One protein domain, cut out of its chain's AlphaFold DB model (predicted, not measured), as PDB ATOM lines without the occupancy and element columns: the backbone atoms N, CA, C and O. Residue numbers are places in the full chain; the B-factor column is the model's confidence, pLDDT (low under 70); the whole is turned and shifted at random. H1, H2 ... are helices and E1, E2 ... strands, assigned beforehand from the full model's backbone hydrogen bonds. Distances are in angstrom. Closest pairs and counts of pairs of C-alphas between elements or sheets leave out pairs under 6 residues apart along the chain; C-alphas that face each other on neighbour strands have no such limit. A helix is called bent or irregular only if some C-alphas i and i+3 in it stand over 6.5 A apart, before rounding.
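AT A GLANCE: This is residues 213 to 223 and 234 to 321 of the 362 residues of the protein "Hypothetical protein" of Symbiodinium sp. KB8 (UniProt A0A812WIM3). One five-stranded antiparallel sheet is folded back on itself, with the strands E6 and E5 facing E1 and E7, and the bent strand E2 as the hinge between these two leaves. Away from this body, towards one end of the longest axis, lies the small hairpin of E3 and E4, whose tip, residues 272 to 277, sticks out free, while the one short helix, H1, only grazes the folded sheet. The printed part has 99 residues with one named helix and seven named strands, in the order H1 E1 E2 E3 E4 E5 E6 E7; the large sheet's order is E6, E5, E2, E1, E7. The class is mostly strand, with under half of the residues in named elements. The outline is elongated, 46 by 30 by 24 A, and the whole is only just compact, close to loose, with a radius of gyration of the C-alphas of 14.8 A.

IN THESE COORDINATES: Find C-alpha 252 at (9.698, -10.821, -41.706); from there E2 runs through residues 252 to 261, 23.1 A, and bends by 70 degrees at residue 257. Beside it look for E1, residues 238 to 243, 16.0 A, and E5, residues 286 to 289. E6 is residues 295 to 298, and E7 is residues 306 to 308, ending at C-alpha 308 at (15.469, -22.923, -36.259). Farther off are E3, residues 270 to 273, and E4, residues 276 to 279. H1, residues 213 to 219, begins at C-alpha 213 at (4.968, -20.810, -57.393) and spans 10.1 A.

HOW THE PARTS SIT: Start at E2, whose pairing is staggered: residues 252 to 257 pair with E1, where N 254 and O 241 are 2.9 A apart, and residues 257 to 261 pair with E5, where N 259 and O 287 are 2.9 A apart. E1 and E2 form a hairpin. E5 and E6 form another, with N 296 and O 288 at 2.9 A. At the other edge E7 is antiparallel to E1, with N 240 and O 307 at 2.8 A. Between the leaves, the closest C-alphas of E6 and E7 are those of Val 298 and Ile 306, 7.2 A apart. The sheet is strongly twisted. H1 only grazes it; its closest C-alpha pair with E6 is Val 216 and Phe 297, 7.1 A. In H1 every O i to N i+4 pair is within hydrogen-bond range. The hairpin of E3 and E4 has N 271 and O 278 at 2.9 A, and both strands are apart from H1.

THE WHOLE: The two farthest C-alphas are those of Gly 275 and Gly 310, 47.0 A apart. Residues 224 to 233 are not printed, and C-alphas 223 and 234 are 18.6 A apart across the cut. Of the links that are printed whole, none is long; residues 309 to 321 hold no named element. The mean pLDDT of the printed part is 93.8, and no printed residue is under 70.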
ATOM      1  N   LEU A 213       4.312 -19.521 -57.147       95.38
ATOM      2  CA  LEU A 213       4.968 -20.810 -57.393       95.38
ATOM      3  C   LEU A 213       6.055 -20.744 -58.481       95.38
ATOM      4  O   LEU A 213       7.026 -21.498 -58.448       95.38
ATOM      5  N   HIS A 214       5.896 -19.859 -59.464       93.69
ATOM      6  CA  HIS A 214       6.886 -19.666 -60.518       93.69
ATOM      7  C   HIS A 214       8.213 -19.112 -59.973       93.69
ATOM      8  O   HIS A 214       9.263 -19.578 -60.410       93.69
ATOM      9  N   PHE A 215       8.193 -18.228 -58.968       96.56
ATOM     10  CA  PHE A 215       9.410 -17.762 -58.295       96.56
ATOM     11  C   PHE A 215      10.101 -18.885 -57.526       96.56
ATOM     12  O   PHE A 215      11.312 -19.046 -57.651       96.56
ATOM     13  N   VAL A 216       9.335 -19.740 -56.832       96.56
ATOM     14  CA  VAL A 216       9.877 -20.937 -56.157       96.56
ATOM     15  C   VAL A 216      10.644 -21.816 -57.149       96.56
ATOM     16  O   VAL A 216      11.765 -22.232 -56.874       96.56
ATOM     17  N   LYS A 217      10.062 -22.073 -58.328       94.69
ATOM     18  CA  LYS A 217      10.695 -22.877 -59.388       94.69
ATOM     19  C   LYS A 217      11.973 -22.240 -59.929       94.69
ATOM     20  O   LYS A 217      12.941 -22.956 -60.168       94.69
ATOM     21  N   CYS A 218      11.958 -20.925 -60.132       93.62
ATOM     22  CA  CYS A 218      13.096 -20.176 -60.663       93.62
ATOM     23  C   CYS A 218      14.268 -20.117 -59.676       93.62
ATOM     24  O   CYS A 218      15.415 -20.267 -60.086       93.62
ATOM     25  N   ALA A 219      13.979 -19.944 -58.384       95.12
ATOM     26  CA  ALA A 219      14.995 -19.803 -57.345       95.12
ATOM     27  C   ALA A 219      15.503 -21.143 -56.784       95.12
ATOM     28  O   ALA A 219      16.550 -21.198 -56.133       95.12
ATOM     29  N   ALA A 220      14.771 -22.239 -57.009       93.69
ATOM     30  CA  ALA A 220      15.147 -23.555 -56.510       93.69
ATOM     31  C   ALA A 220      16.548 -23.976 -56.979       93.69
ATOM     32  O   ALA A 220      16.947 -23.810 -58.133       93.69
ATOM     33  N   THR A 221      17.308 -24.572 -56.058       87.19
ATOM     34  CA  THR A 221      18.662 -25.045 -56.369       87.19
ATOM     35  C   THR A 221      18.596 -26.340 -57.164       87.19
ATOM     36  O   THR A 221      17.938 -27.298 -56.761       87.19
ATOM     37  N   ARG A 222      19.329 -26.408 -58.277       83.69
ATOM     38  CA  ARG A 222      19.541 -27.677 -58.978       83.69
ATOM     39  C   ARG A 222      20.485 -28.563 -58.184       83.69
ATOM     40  O   ARG A 222      21.587 -28.148 -57.833       83.69
ATOM     41  N   LEU A 223      20.069 -29.801 -57.963       82.88
ATOM     42  CA  LEU A 223      20.922 -30.816 -57.367       82.88
ATOM     43  C   LEU A 223      21.905 -31.335 -58.420       82.88
ATOM     44  O   LEU A 223      21.512 -31.688 -59.534       82.88
ATOM     45  N   THR A 234      14.569 -31.800 -40.081       98.38
ATOM     46  CA  THR A 234      13.743 -32.986 -40.347       98.38
ATOM     47  C   THR A 234      12.252 -32.681 -40.189       98.38
ATOM     48  O   THR A 234      11.871 -31.649 -39.644       98.38
ATOM     49  N   GLU A 235      11.384 -33.578 -40.661       98.50
ATOM     50  CA  GLU A 235       9.936 -33.478 -40.434       98.50
ATOM     51  C   GLU A 235       9.618 -33.365 -38.937       98.50
ATOM     52  O   GLU A 235      10.180 -34.081 -38.107       98.50
ATOM     53  N   GLY A 236       8.710 -32.451 -38.596       98.44
ATOM     54  CA  GLY A 236       8.340 -32.130 -37.220       98.44
ATOM     55  C   GLY A 236       9.191 -31.040 -36.561       98.44
ATOM     56  O   GLY A 236       8.766 -30.502 -35.534       98.44
ATOM     57  N   ASP A 237      10.339 -30.662 -37.138       98.62
ATOM     58  CA  ASP A 237      11.167 -29.591 -36.582       98.62
ATOM     59  C   ASP A 237      10.442 -28.241 -36.612       98.62
ATOM     60  O   ASP A 237       9.791 -27.863 -37.594       98.62
ATOM     61  N   LYS A 238      10.614 -27.486 -35.522       98.50
ATOM     62  CA  LYS A 238      10.160 -26.101 -35.409       98.50
ATOM     63  C   LYS A 238      11.196 -25.154 -35.990       98.50
ATOM     64  O   LYS A 238      12.349 -25.102 -35.553       98.50
ATOM     65  N   VAL A 239      10.762 -24.396 -36.984       98.62
ATOM     66  CA  VAL A 239      11.605 -23.514 -37.789       98.62
ATOM     67  C   VAL A 239      10.946 -22.153 -37.926       98.62
ATOM     68  O   VAL A 239       9.759 -21.994 -37.664       98.62
ATOM     69  N   ALA A 240      11.710 -21.170 -38.368       98.25
ATOM     70  CA  ALA A 240      11.212 -19.898 -38.839       98.25
ATOM     71  C   ALA A 240      11.647 -19.700 -40.285       98.25
ATOM     72  O   ALA A 240      12.813 -19.916 -40.623       98.25
ATOM     73  N   VAL A 241      10.711 -19.276 -41.126       98.38
ATOM     74  CA  VAL A 241      10.959 -19.002 -42.541       98.38
ATOM     75  C   VAL A 241      10.820 -17.520 -42.833       98.38
ATOM     76  O   VAL A 241       9.975 -16.830 -42.253       98.38
ATOM     77  N   ARG A 242      11.645 -17.030 -43.751       97.81
ATOM     78  CA  ARG A 242      11.594 -15.648 -44.208       97.81
ATOM     79  C   ARG A 242      10.522 -15.486 -45.276       97.81
ATOM     80  O   ARG A 242      10.587 -16.135 -46.315       97.81
ATOM     81  N   LEU A 243       9.566 -14.597 -45.034       96.75
ATOM     82  CA  LEU A 243       8.538 -14.200 -45.996       96.75
ATOM     83  C   LEU A 243       8.833 -12.792 -46.531       96.75
ATOM     84  O   LEU A 243       9.835 -12.178 -46.164       96.75
ATOM     85  N   LYS A 244       7.938 -12.265 -47.377       94.44
ATOM     86  CA  LYS A 244       7.978 -10.857 -47.794       94.44
ATOM     87  C   LYS A 244       8.098  -9.933 -46.582       94.44
ATOM     88  O   LYS A 244       7.441 -10.171 -45.562       94.44
ATOM     89  N   ASN A 245       8.909  -8.889 -46.739       93.94
ATOM     90  CA  ASN A 245       9.141  -7.877 -45.718       93.94
ATOM     91  C   ASN A 245       7.825  -7.314 -45.161       93.94
ATOM     92  O   ASN A 245       6.777  -7.317 -45.816       93.94
ATOM     93  N   GLY A 246       7.882  -6.873 -43.907       92.25
ATOM     94  CA  GLY A 246       6.759  -6.231 -43.243       92.25
ATOM     95  C   GLY A 246       6.408  -4.877 -43.873       92.25
ATOM     96  O   GLY A 246       7.134  -4.370 -44.728       92.25
ATOM     97  N   PRO A 247       5.307  -4.244 -43.428       90.62
ATOM     98  CA  PRO A 247       4.954  -2.883 -43.844       90.62
ATOM     99  C   PRO A 247       6.026  -1.835 -43.502       90.62
ATOM    100  O   PRO A 247       6.046  -0.764 -44.094       90.62
ATOM    101  N   ASP A 248       6.905  -2.147 -42.548       91.62
ATOM    102  CA  ASP A 248       8.075  -1.357 -42.159       91.62
ATOM    103  C   ASP A 248       9.266  -1.517 -43.123       91.62
ATOM    104  O   ASP A 248      10.304  -0.894 -42.924       91.62
ATOM    105  N   GLY A 249       9.136  -2.350 -44.160       89.50
ATOM    106  CA  GLY A 249      10.200  -2.633 -45.119       89.50
ATOM    107  C   GLY A 249      11.306  -3.535 -44.570       89.50
ATOM    108  O   GLY A 249      12.259  -3.809 -45.294       89.50
ATOM    109  N   LEU A 250      11.175  -4.026 -43.335       93.25
ATOM    110  CA  LEU A 250      12.148  -4.900 -42.689       93.25
ATOM    111  C   LEU A 250      11.789  -6.371 -42.898       93.25
ATOM    112  O   LEU A 250      10.624  -6.731 -43.096       93.25
ATOM    113  N   GLU A 251      12.791  -7.240 -42.821       94.25
ATOM    114  CA  GLU A 251      12.607  -8.680 -42.952       94.25
ATOM    115  C   GLU A 251      11.547  -9.223 -41.986       94.25
ATOM    116  O   GLU A 251      11.427  -8.815 -40.825       94.25
ATOM    117  N   ARG A 252      10.763 -10.185 -42.476       96.06
ATOM    118  CA  ARG A 252       9.698 -10.821 -41.706       96.06
ATOM    119  C   ARG A 252       9.930 -12.318 -41.629       96.06
ATOM    120  O   ARG A 252       9.877 -13.018 -42.638       96.06
ATOM    121  N   TRP A 253      10.106 -12.804 -40.408       97.38
ATOM    122  CA  TRP A 253      10.282 -14.218 -40.107       97.38
ATOM    123  C   TRP A 253       9.031 -14.768 -39.430       97.38
ATOM    124  O   TRP A 253       8.480 -14.140 -38.528       97.38
ATOM    125  N   VAL A 254       8.564 -15.928 -39.885       97.69
ATOM    126  CA  VAL A 254       7.343 -16.568 -39.384       97.69
ATOM    127  C   VAL A 254       7.664 -17.986 -38.942       97.69
ATOM    128  O   VAL A 254       8.226 -18.761 -39.715       97.69
ATOM    129  N   SER A 255       7.308 -18.311 -37.699       98.06
ATOM    130  CA  SER A 255       7.432 -19.663 -37.154       98.06
ATOM    131  C   SER A 255       6.533 -20.658 -37.884       98.06
ATOM    132  O   SER A 255       5.417 -20.337 -38.291       98.06
ATOM    133  N   GLY A 256       7.011 -21.889 -37.996       98.31
ATOM    134  CA  GLY A 256       6.321 -22.985 -38.649       98.31
ATOM    135  C   GLY A 256       6.875 -24.347 -38.259       98.31
ATOM    136  O   GLY A 256       7.746 -24.482 -37.397       98.31
ATOM    137  N   CYS A 257       6.347 -25.376 -38.910       98.69
ATOM    138  CA  CYS A 257       6.764 -26.760 -38.732       98.69
ATOM    139  C   CYS A 257       7.151 -27.357 -40.080       98.69
ATOM    140  O   CYS A 257       6.377 -27.255 -41.033       98.69
ATOM    141  N   VAL A 258       8.314 -27.997 -40.168       98.81
ATOM    142  CA  VAL A 258       8.676 -28.774 -41.360       98.81
ATOM    143  C   VAL A 258       7.713 -29.953 -41.477       98.81
ATOM    144  O   VAL A 258       7.544 -30.706 -40.517       98.81
ATOM    145  N   THR A 259       7.068 -30.100 -42.631       98.69
ATOM    146  CA  THR A 259       6.076 -31.160 -42.874       98.69
ATOM    147  C   THR A 259       6.523 -32.188 -43.897       98.69
ATOM    148  O   THR A 259       6.152 -33.342 -43.756       98.69
ATOM    149  N   ASP A 260       7.327 -31.786 -44.880       98.44
ATOM    150  CA  ASP A 260       7.844 -32.677 -45.919       98.44
ATOM    151  C   ASP A 260       9.308 -32.321 -46.221       98.44
ATOM    152  O   ASP A 260       9.654 -31.135 -46.345       98.44
ATOM    153  N   LEU A 261      10.154 -33.339 -46.409       98.31
ATOM    154  CA  LEU A 261      11.505 -33.191 -46.963       98.31
ATOM    155  C   LEU A 261      11.516 -33.522 -48.454       98.31
ATOM    156  O   LEU A 261      10.946 -34.522 -48.886       98.31
ATOM    157  N   TRP A 262      12.216 -32.711 -49.244       96.88
ATOM    158  CA  TRP A 262      12.268 -32.860 -50.701       96.88
ATOM    159  C   TRP A 262      10.899 -32.982 -51.398       96.88
ATOM    160  O   TRP A 262      10.769 -33.814 -52.300       96.88
ATOM    161  N   PRO A 263       9.868 -32.194 -51.029       97.50
ATOM    162  CA  PRO A 263       8.587 -32.237 -51.723       97.50
ATOM    163  C   PRO A 263       8.740 -31.897 -53.210       97.50
ATOM    164  O   PRO A 263       9.495 -30.996 -53.594       97.50
ATOM    165  N   ALA A 264       7.965 -32.583 -54.049       95.88
ATOM    166  CA  ALA A 264       7.902 -32.304 -55.476       95.88
ATOM    167  C   ALA A 264       7.206 -30.963 -55.759       95.88
ATOM    168  O   ALA A 264       6.150 -30.657 -55.199       95.88
ATOM    169  N   LEU A 265       7.769 -30.179 -56.679       95.44
ATOM    170  CA  LEU A 265       7.161 -28.945 -57.158       95.44
ATOM    171  C   LEU A 265       6.031 -29.258 -58.157       95.44
ATOM    172  O   LEU A 265       6.255 -29.979 -59.132       95.44
ATOM    173  N   PRO A 266       4.825 -28.695 -57.972       95.00
ATOM    174  CA  PRO A 266       3.693 -28.984 -58.847       95.00
ATOM    175  C   PRO A 266       3.772 -28.270 -60.208       95.00
ATOM    176  O   PRO A 266       4.395 -27.217 -60.369       95.00
ATOM    177  N   GLY A 267       3.049 -28.800 -61.199       93.00
ATOM    178  CA  GLY A 267       2.842 -28.182 -62.517       93.00
ATOM    179  C   GLY A 267       3.990 -28.379 -63.517       93.00
ATOM    180  O   GLY A 267       4.882 -29.195 -63.312       93.00
ATOM    181  N   LYS A 268       3.968 -27.624 -64.627       91.81
ATOM    182  CA  LYS A 268       4.988 -27.720 -65.690       91.81
ATOM    183  C   LYS A 268       6.364 -27.307 -65.154       91.81
ATOM    184  O   LYS A 268       6.484 -26.260 -64.512       91.81
ATOM    185  N   LEU A 269       7.375 -28.131 -65.428       91.81
ATOM    186  CA  LEU A 269       8.769 -27.893 -65.038       91.81
ATOM    187  C   LEU A 269       9.671 -27.554 -66.228       91.81
ATOM    188  O   LEU A 269      10.795 -27.125 -66.027       91.81
ATOM    189  N   GLN A 270       9.197 -27.705 -67.460       91.06
ATOM    190  CA  GLN A 270       9.955 -27.328 -68.652       91.06
ATOM    191  C   GLN A 270       9.787 -25.842 -68.967       91.06
ATOM    192  O   GLN A 270       8.668 -25.319 -68.903       91.06
ATOM    193  N   TRP A 271      10.881 -25.201 -69.362       88.56
ATOM    194  CA  TRP A 271      10.935 -23.833 -69.865       88.56
ATOM    195  C   TRP A 271      11.690 -23.781 -71.197       88.56
ATOM    196  O   TRP A 271      12.489 -24.664 -71.515       88.56
ATOM    197  N   GLU A 272      11.407 -22.743 -71.975       83.44
ATOM    198  CA  GLU A 272      12.032 -22.443 -73.261       83.44
ATOM    199  C   GLU A 272      12.234 -20.931 -73.340       83.44
ATOM    200  O   GLU A 272      11.326 -20.190 -72.972       83.44
ATOM    201  N   ILE A 273      13.422 -20.495 -73.759       75.06
ATOM    202  CA  ILE A 273      13.813 -19.088 -73.904       75.06
ATOM    203  C   ILE A 273      14.681 -18.983 -75.148       75.06
ATOM    204  O   ILE A 273      15.747 -19.591 -75.189       75.06
ATOM    205  N   GLU A 274      14.246 -18.221 -76.153       71.94
ATOM    206  CA  GLU A 274      15.053 -17.935 -77.356       71.94
ATOM    207  C   GLU A 274      15.654 -19.205 -78.009       71.94
ATOM    208  O   GLU A 274      16.795 -19.224 -78.464       71.94
ATOM    209  N   GLY A 275      14.891 -20.306 -78.023       77.75
ATOM    210  CA  GLY A 275      15.323 -21.603 -78.563       77.75
ATOM    211  C   GLY A 275      16.186 -22.456 -77.620       77.75
ATOM    212  O   GLY A 275      16.498 -23.603 -77.946       77.75
ATOM    213  N   VAL A 276      16.538 -21.954 -76.434       77.75
ATOM    214  CA  VAL A 276      17.179 -22.717 -75.356       77.75
ATOM    215  C   VAL A 276      16.103 -23.317 -74.459       77.75
ATOM    216  O   VAL A 276      15.297 -22.603 -73.870       77.75
ATOM    217  N   THR A 277      16.098 -24.641 -74.320       85.00
ATOM    218  CA  THR A 277      15.163 -25.353 -73.438       85.00
ATOM    219  C   THR A 277      15.858 -25.853 -72.180       85.00
ATOM    220  O   THR A 277      17.047 -26.181 -72.181       85.00
ATOM    221  N   GLY A 278      15.104 -25.951 -71.090       87.38
ATOM    222  CA  GLY A 278      15.590 -26.542 -69.854       87.38
ATOM    223  C   GLY A 278      14.470 -26.921 -68.895       87.38
ATOM    224  O   GLY A 278      13.285 -26.742 -69.169       87.38
ATOM    225  N   GLU A 279      14.852 -27.487 -67.752       90.62
ATOM    226  CA  GLU A 279      13.903 -27.953 -66.734       90.62
ATOM    227  C   GLU A 279      14.166 -27.282 -65.392       90.62
ATOM    228  O   GLU A 279      15.291 -27.332 -64.912       90.62
ATOM    229  N   TYR A 280      13.163 -26.686 -64.757       91.44
ATOM    230  CA  TYR A 280      13.216 -26.302 -63.348       91.44
ATOM    231  C   TYR A 280      13.526 -27.517 -62.456       91.44
ATOM    232  O   TYR A 280      13.220 -28.656 -62.832       91.44
ATOM    233  N   PRO A 281      14.100 -27.304 -61.259       91.94
ATOM    234  CA  PRO A 281      14.209 -28.359 -60.261       91.94
ATOM    235  C   PRO A 281      12.859 -29.025 -59.989       91.94
ATOM    236  O   PRO A 281      11.815 -28.374 -59.976       91.94
ATOM    237  N   LYS A 282      12.886 -30.343 -59.782       93.69
ATOM    238  CA  LYS A 282      11.675 -31.143 -59.544       93.69
ATOM    239  C   LYS A 282      11.204 -31.082 -58.101       93.69
ATOM    240  O   LYS A 282      10.038 -31.341 -57.840       93.69
ATOM    241  N   GLU A 283      12.107 -30.768 -57.185       95.44
ATOM    242  CA  GLU A 283      11.897 -30.823 -55.745       95.44
ATOM    243  C   GLU A 283      12.637 -29.659 -55.084       95.44
ATOM    244  O   GLU A 283      13.580 -29.101 -55.654       95.44
ATOM    245  N   VAL A 284      12.218 -29.313 -53.872       96.88
ATOM    246  CA  VAL A 284      12.837 -28.281 -53.028       96.88
ATOM    247  C   VAL A 284      13.125 -28.841 -51.643       96.88
ATOM    248  O   VAL A 284      12.444 -29.775 -51.256       96.88
ATOM    249  N   PRO A 285      14.083 -28.297 -50.878       97.81
ATOM    250  CA  PRO A 285      14.459 -28.825 -49.566       97.81
ATOM    251  C   PRO A 285      13.300 -29.106 -48.606       97.81
ATOM    252  O   PRO A 285      13.213 -30.216 -48.082       97.81
ATOM    253  N   TYR A 286      12.400 -28.138 -48.400       98.56
ATOM    254  CA  TYR A 286      11.369 -28.256 -47.367       98.56
ATOM    255  C   TYR A 286      10.004 -27.761 -47.827       98.56
ATOM    256  O   TYR A 286       9.888 -26.781 -48.573       98.56
ATOM    257  N   ARG A 287       8.963 -28.379 -47.268       98.50
ATOM    258  CA  ARG A 287       7.656 -27.749 -47.074       98.50
ATOM    259  C   ARG A 287       7.496 -27.387 -45.605       98.50
ATOM    260  O   ARG A 287       7.797 -28.204 -44.735       98.50
ATOM    261  N   VAL A 288       7.013 -26.178 -45.336       98.75
ATOM    262  CA  VAL A 288       6.781 -25.691 -43.973       98.75
ATOM    263  C   VAL A 288       5.328 -25.259 -43.825       98.75
ATOM    264  O   VAL A 288       4.838 -24.434 -44.599       98.75
ATOM    265  N   ASP A 289       4.648 -25.821 -42.829       98.38
ATOM    266  CA  ASP A 289       3.329 -25.378 -42.379       98.38
ATOM    267  C   ASP A 289       3.469 -24.139 -41.486       98.38
ATOM    268  O   ASP A 289       4.242 -24.135 -40.528       98.38
ATOM    269  N   LEU A 290       2.720 -23.091 -41.825       97.44
ATOM    270  CA  LEU A 290       2.714 -21.770 -41.190       97.44
ATOM    271  C   LEU A 290       1.346 -21.454 -40.571       97.44
ATOM    272  O   LEU A 290       0.993 -20.284 -40.410       97.44
ATOM    273  N   SER A 291       0.533 -22.478 -40.299       93.56
ATOM    274  CA  SER A 291      -0.839 -22.339 -39.809       93.56
ATOM    275  C   SER A 291      -0.980 -21.285 -38.691       93.56
ATOM    276  O   SER A 291      -0.234 -21.322 -37.713       93.56
ATOM    277  N   PRO A 292      -1.941 -20.343 -38.812       92.69
ATOM    278  CA  PRO A 292      -3.041 -20.312 -39.786       92.69
ATOM    279  C   PRO A 292      -2.709 -19.636 -41.132       92.69
ATOM    280  O   PRO A 292      -3.597 -19.489 -41.965       92.69
ATOM    281  N   LEU A 293      -1.463 -19.214 -41.377       92.38
ATOM    282  CA  LEU A 293      -1.073 -18.451 -42.575       92.38
ATOM    283  C   LEU A 293      -0.935 -19.307 -43.849       92.38
ATOM    284  O   LEU A 293      -0.574 -18.788 -44.905       92.38
ATOM    285  N   GLY A 294      -1.233 -20.604 -43.764       95.75
ATOM    286  CA  GLY A 294      -1.089 -21.564 -44.853       95.75
ATOM    287  C   GLY A 294       0.237 -22.305 -44.761       95.75
ATOM    288  O   GLY A 294       0.640 -22.727 -43.686       95.75
ATOM    289  N   TRP A 295       0.912 -22.482 -45.889       97.19
ATOM    290  CA  TRP A 295       2.185 -23.195 -45.974       97.19
ATOM    291  C   TRP A 295       3.066 -22.554 -47.047       97.19
ATOM    292  O   TRP A 295       2.574 -21.800 -47.888       97.19
ATOM    293  N   CYS A 296       4.359 -22.861 -47.039       97.94
ATOM    294  CA  CYS A 296       5.280 -22.431 -48.087       97.94
ATOM    295  C   CYS A 296       6.277 -23.530 -48.465       97.94
ATOM    296  O   CYS A 296       6.466 -24.512 -47.740       97.94
ATOM    297  N   PHE A 297       6.904 -23.345 -49.623       98.44
ATOM    298  CA  PHE A 297       8.102 -24.078 -50.007       98.44
ATOM    299  C   PHE A 297       9.335 -23.267 -49.628       98.44
ATOM    300  O   PHE A 297       9.387 -22.063 -49.872       98.44
ATOM    301  N   VAL A 298      10.344 -23.951 -49.102       98.19
ATOM    302  CA  VAL A 298      11.666 -23.375 -48.869       98.19
ATOM    303  C   VAL A 298      12.591 -23.920 -49.947       98.19
ATOM    304  O   VAL A 298      12.991 -25.084 -49.913       98.19
ATOM    305  N   HIS A 299      12.888 -23.088 -50.946       96.88
ATOM    306  CA  HIS A 299      13.548 -23.504 -52.189       96.88
ATOM    307  C   HIS A 299      15.069 -23.694 -52.075       96.88
ATOM    308  O   HIS A 299      15.684 -24.261 -52.985       96.88
ATOM    309  N   ARG A 300      15.676 -23.290 -50.949       95.81
ATOM    310  CA  ARG A 300      17.077 -23.576 -50.592       95.81
ATOM    311  C   ARG A 300      17.222 -23.862 -49.103       95.81
ATOM    312  O   ARG A 300      16.591 -23.208 -48.282       95.81
ATOM    313  N   ASP A 301      18.118 -24.780 -48.757       96.62
ATOM    314  CA  ASP A 301      18.509 -25.012 -47.369       96.62
ATOM    315  C   ASP A 301      19.555 -23.981 -46.924       96.62
ATOM    316  O   ASP A 301      20.734 -24.286 -46.732       96.62
ATOM    317  N   ASP A 302      19.115 -22.730 -46.824       96.19
ATOM    318  CA  ASP A 302      19.976 -21.578 -46.580       96.19
ATOM    319  C   ASP A 302      19.468 -20.734 -45.403       96.19
ATOM    320  O   ASP A 302      18.263 -20.533 -45.227       96.19
ATOM    321  N   HIS A 303      20.402 -20.238 -44.590       95.94
ATOM    322  CA  HIS A 303      20.136 -19.383 -43.430       95.94
ATOM    323  C   HIS A 303      19.360 -18.091 -43.743       95.94
ATOM    324  O   HIS A 303      18.796 -17.494 -42.826       95.94
ATOM    325  N   THR A 304      19.344 -17.643 -45.002       95.75
ATOM    326  CA  THR A 304      18.570 -16.477 -45.464       95.75
ATOM    327  C   THR A 304      17.081 -16.764 -45.646       95.75
ATOM    328  O   THR A 304      16.286 -15.827 -45.664       95.75
ATOM    329  N   LEU A 305      16.690 -18.039 -45.751       97.88
ATOM    330  CA  LEU A 305      15.309 -18.463 -45.992       97.88
ATOM    331  C   LEU A 305      14.703 -19.211 -44.810       97.88
ATOM    332  O   LEU A 305      13.512 -19.060 -44.548       97.88
ATOM    333  N   ILE A 306      15.500 -20.028 -44.116       98.38
ATOM    334  CA  ILE A 306      15.038 -20.884 -43.023       98.38
ATOM    335  C   ILE A 306      16.082 -20.975 -41.906       98.38
ATOM    336  O   ILE A 306      17.274 -21.203 -42.145       98.38
ATOM    337  N   ARG A 307      15.606 -20.820 -40.671       97.75
ATOM    338  CA  ARG A 307      16.370 -20.952 -39.424       97.75
ATOM    339  C   ARG A 307      15.566 -21.772 -38.418       97.75
ATOM    340  O   ARG A 307      14.356 -21.914 -38.572       97.75
ATOM    341  N   ARG A 308      16.201 -22.299 -37.372       97.56
ATOM    342  CA  ARG A 308      15.469 -22.923 -36.259       97.56
ATOM    343  C   ARG A 308      14.621 -21.892 -35.528       97.56
ATOM    344  O   ARG A 308      14.998 -20.725 -35.425       97.56
ATOM    345  N   GLU A 309      13.469 -22.323 -35.027       96.62
ATOM    346  CA  GLU A 309      12.632 -21.460 -34.199       96.62
ATOM    347  C   GLU A 309      13.421 -20.977 -32.968       96.62
ATOM    348  O   GLU A 309      14.120 -21.754 -32.317       96.62
ATOM    349  N   GLY A 310      13.349 -19.675 -32.685       92.44
ATOM    350  CA  GLY A 310      14.135 -19.018 -31.637       92.44
ATOM    351  C   GLY A 310      15.517 -18.531 -32.094       92.44
ATOM    352  O   GLY A 310      16.213 -17.884 -31.317       92.44
ATOM    353  N   LEU A 311      15.917 -18.818 -33.339       93.75
ATOM    354  CA  LEU A 311      17.132 -18.295 -33.981       93.75
ATOM    355  C   LEU A 311      16.824 -17.321 -35.129       93.75
ATOM    356  O   LEU A 311      17.630 -17.146 -36.046       93.75
ATOM    357  N   GLN A 312      15.654 -16.682 -35.101       93.88
ATOM    358  CA  GLN A 312      15.376 -15.547 -35.978       93.88
ATOM    359  C   GLN A 312      16.367 -14.401 -35.683       93.88
ATOM    360  O   GLN A 312      16.851 -14.307 -34.553       93.88
ATOM    361  N   PRO A 313      16.664 -13.528 -36.663       92.06
ATOM    362  CA  PRO A 313      17.504 -12.351 -36.435       92.06
ATOM    363  C   PRO A 313      16.993 -11.517 -35.255       92.06
ATOM    364  O   PRO A 313      15.799 -11.209 -35.194       92.06
ATOM    365  N   GLN A 314      17.878 -11.140 -34.325       89.31
ATOM    366  CA  GLN A 314      17.508 -10.292 -33.184       89.31
ATOM    367  C   GLN A 314      17.195  -8.866 -33.641       89.31
ATOM    368  O   GLN A 314      16.261  -8.236 -33.142       89.31
ATOM    369  N   THR A 315      17.946  -8.391 -34.636       89.50
ATOM    370  CA  THR A 315      17.721  -7.107 -35.297       89.50
ATOM    371  C   THR A 315      17.247  -7.354 -36.719       89.50
ATOM    372  O   THR A 315      17.984  -7.903 -37.537       89.50
ATOM    373  N   ARG A 316      16.018  -6.925 -37.017       92.25
ATOM    374  CA  ARG A 316      15.466  -6.992 -38.372       92.25
ATOM    375  C   ARG A 316      16.126  -5.933 -39.247       92.25
ATOM    376  O   ARG A 316      16.209  -4.774 -38.850       92.25
ATOM    377  N   VAL A 317      16.540  -6.328 -40.443       92.12
ATOM    378  CA  VAL A 317      17.156  -5.443 -41.444       92.12
ATOM    379  C   VAL A 317      16.284  -5.322 -42.694       92.12
ATOM    380  O   VAL A 317      15.390  -6.139 -42.909       92.12
ATOM    381  N   LYS A 318      16.530  -4.304 -43.525       87.88
ATOM    382  CA  LYS A 318      15.841  -4.106 -44.814       87.88
ATOM    383  C   LYS A 318      16.248  -5.168 -45.847       87.88
ATOM    384  O   LYS A 318      15.391  -5.777 -46.497       87.88
ATOM    385  N   GLY A 319      17.555  -5.409 -45.943       87.19
ATOM    386  CA  GLY A 319      18.161  -6.424 -46.799       87.19
ATOM    387  C   GLY A 319      18.110  -7.822 -46.192       87.19
ATOM    388  O   GLY A 319      17.076  -8.260 -45.685       87.19
ATOM    389  N   MET A 320      19.210  -8.565 -46.248       90.31
ATOM    390  CA  MET A 320      19.306  -9.906 -45.660       90.31
ATOM    391  C   MET A 320      20.152  -9.929 -44.390       90.31
ATOM    392  O   MET A 320      21.289  -9.461 -44.362       90.31
ATOM    393  N   SER A 321      19.626 -10.547 -43.336       92.31
ATOM    394  CA  SER A 321      20.376 -10.726 -42.097       92.31
ATOM    395  C   SER A 321      21.552 -11.695 -42.269       92.31
ATOM    396  O   SER A 321      21.497 -12.693 -42.993       92.31
TER     397      SER A 321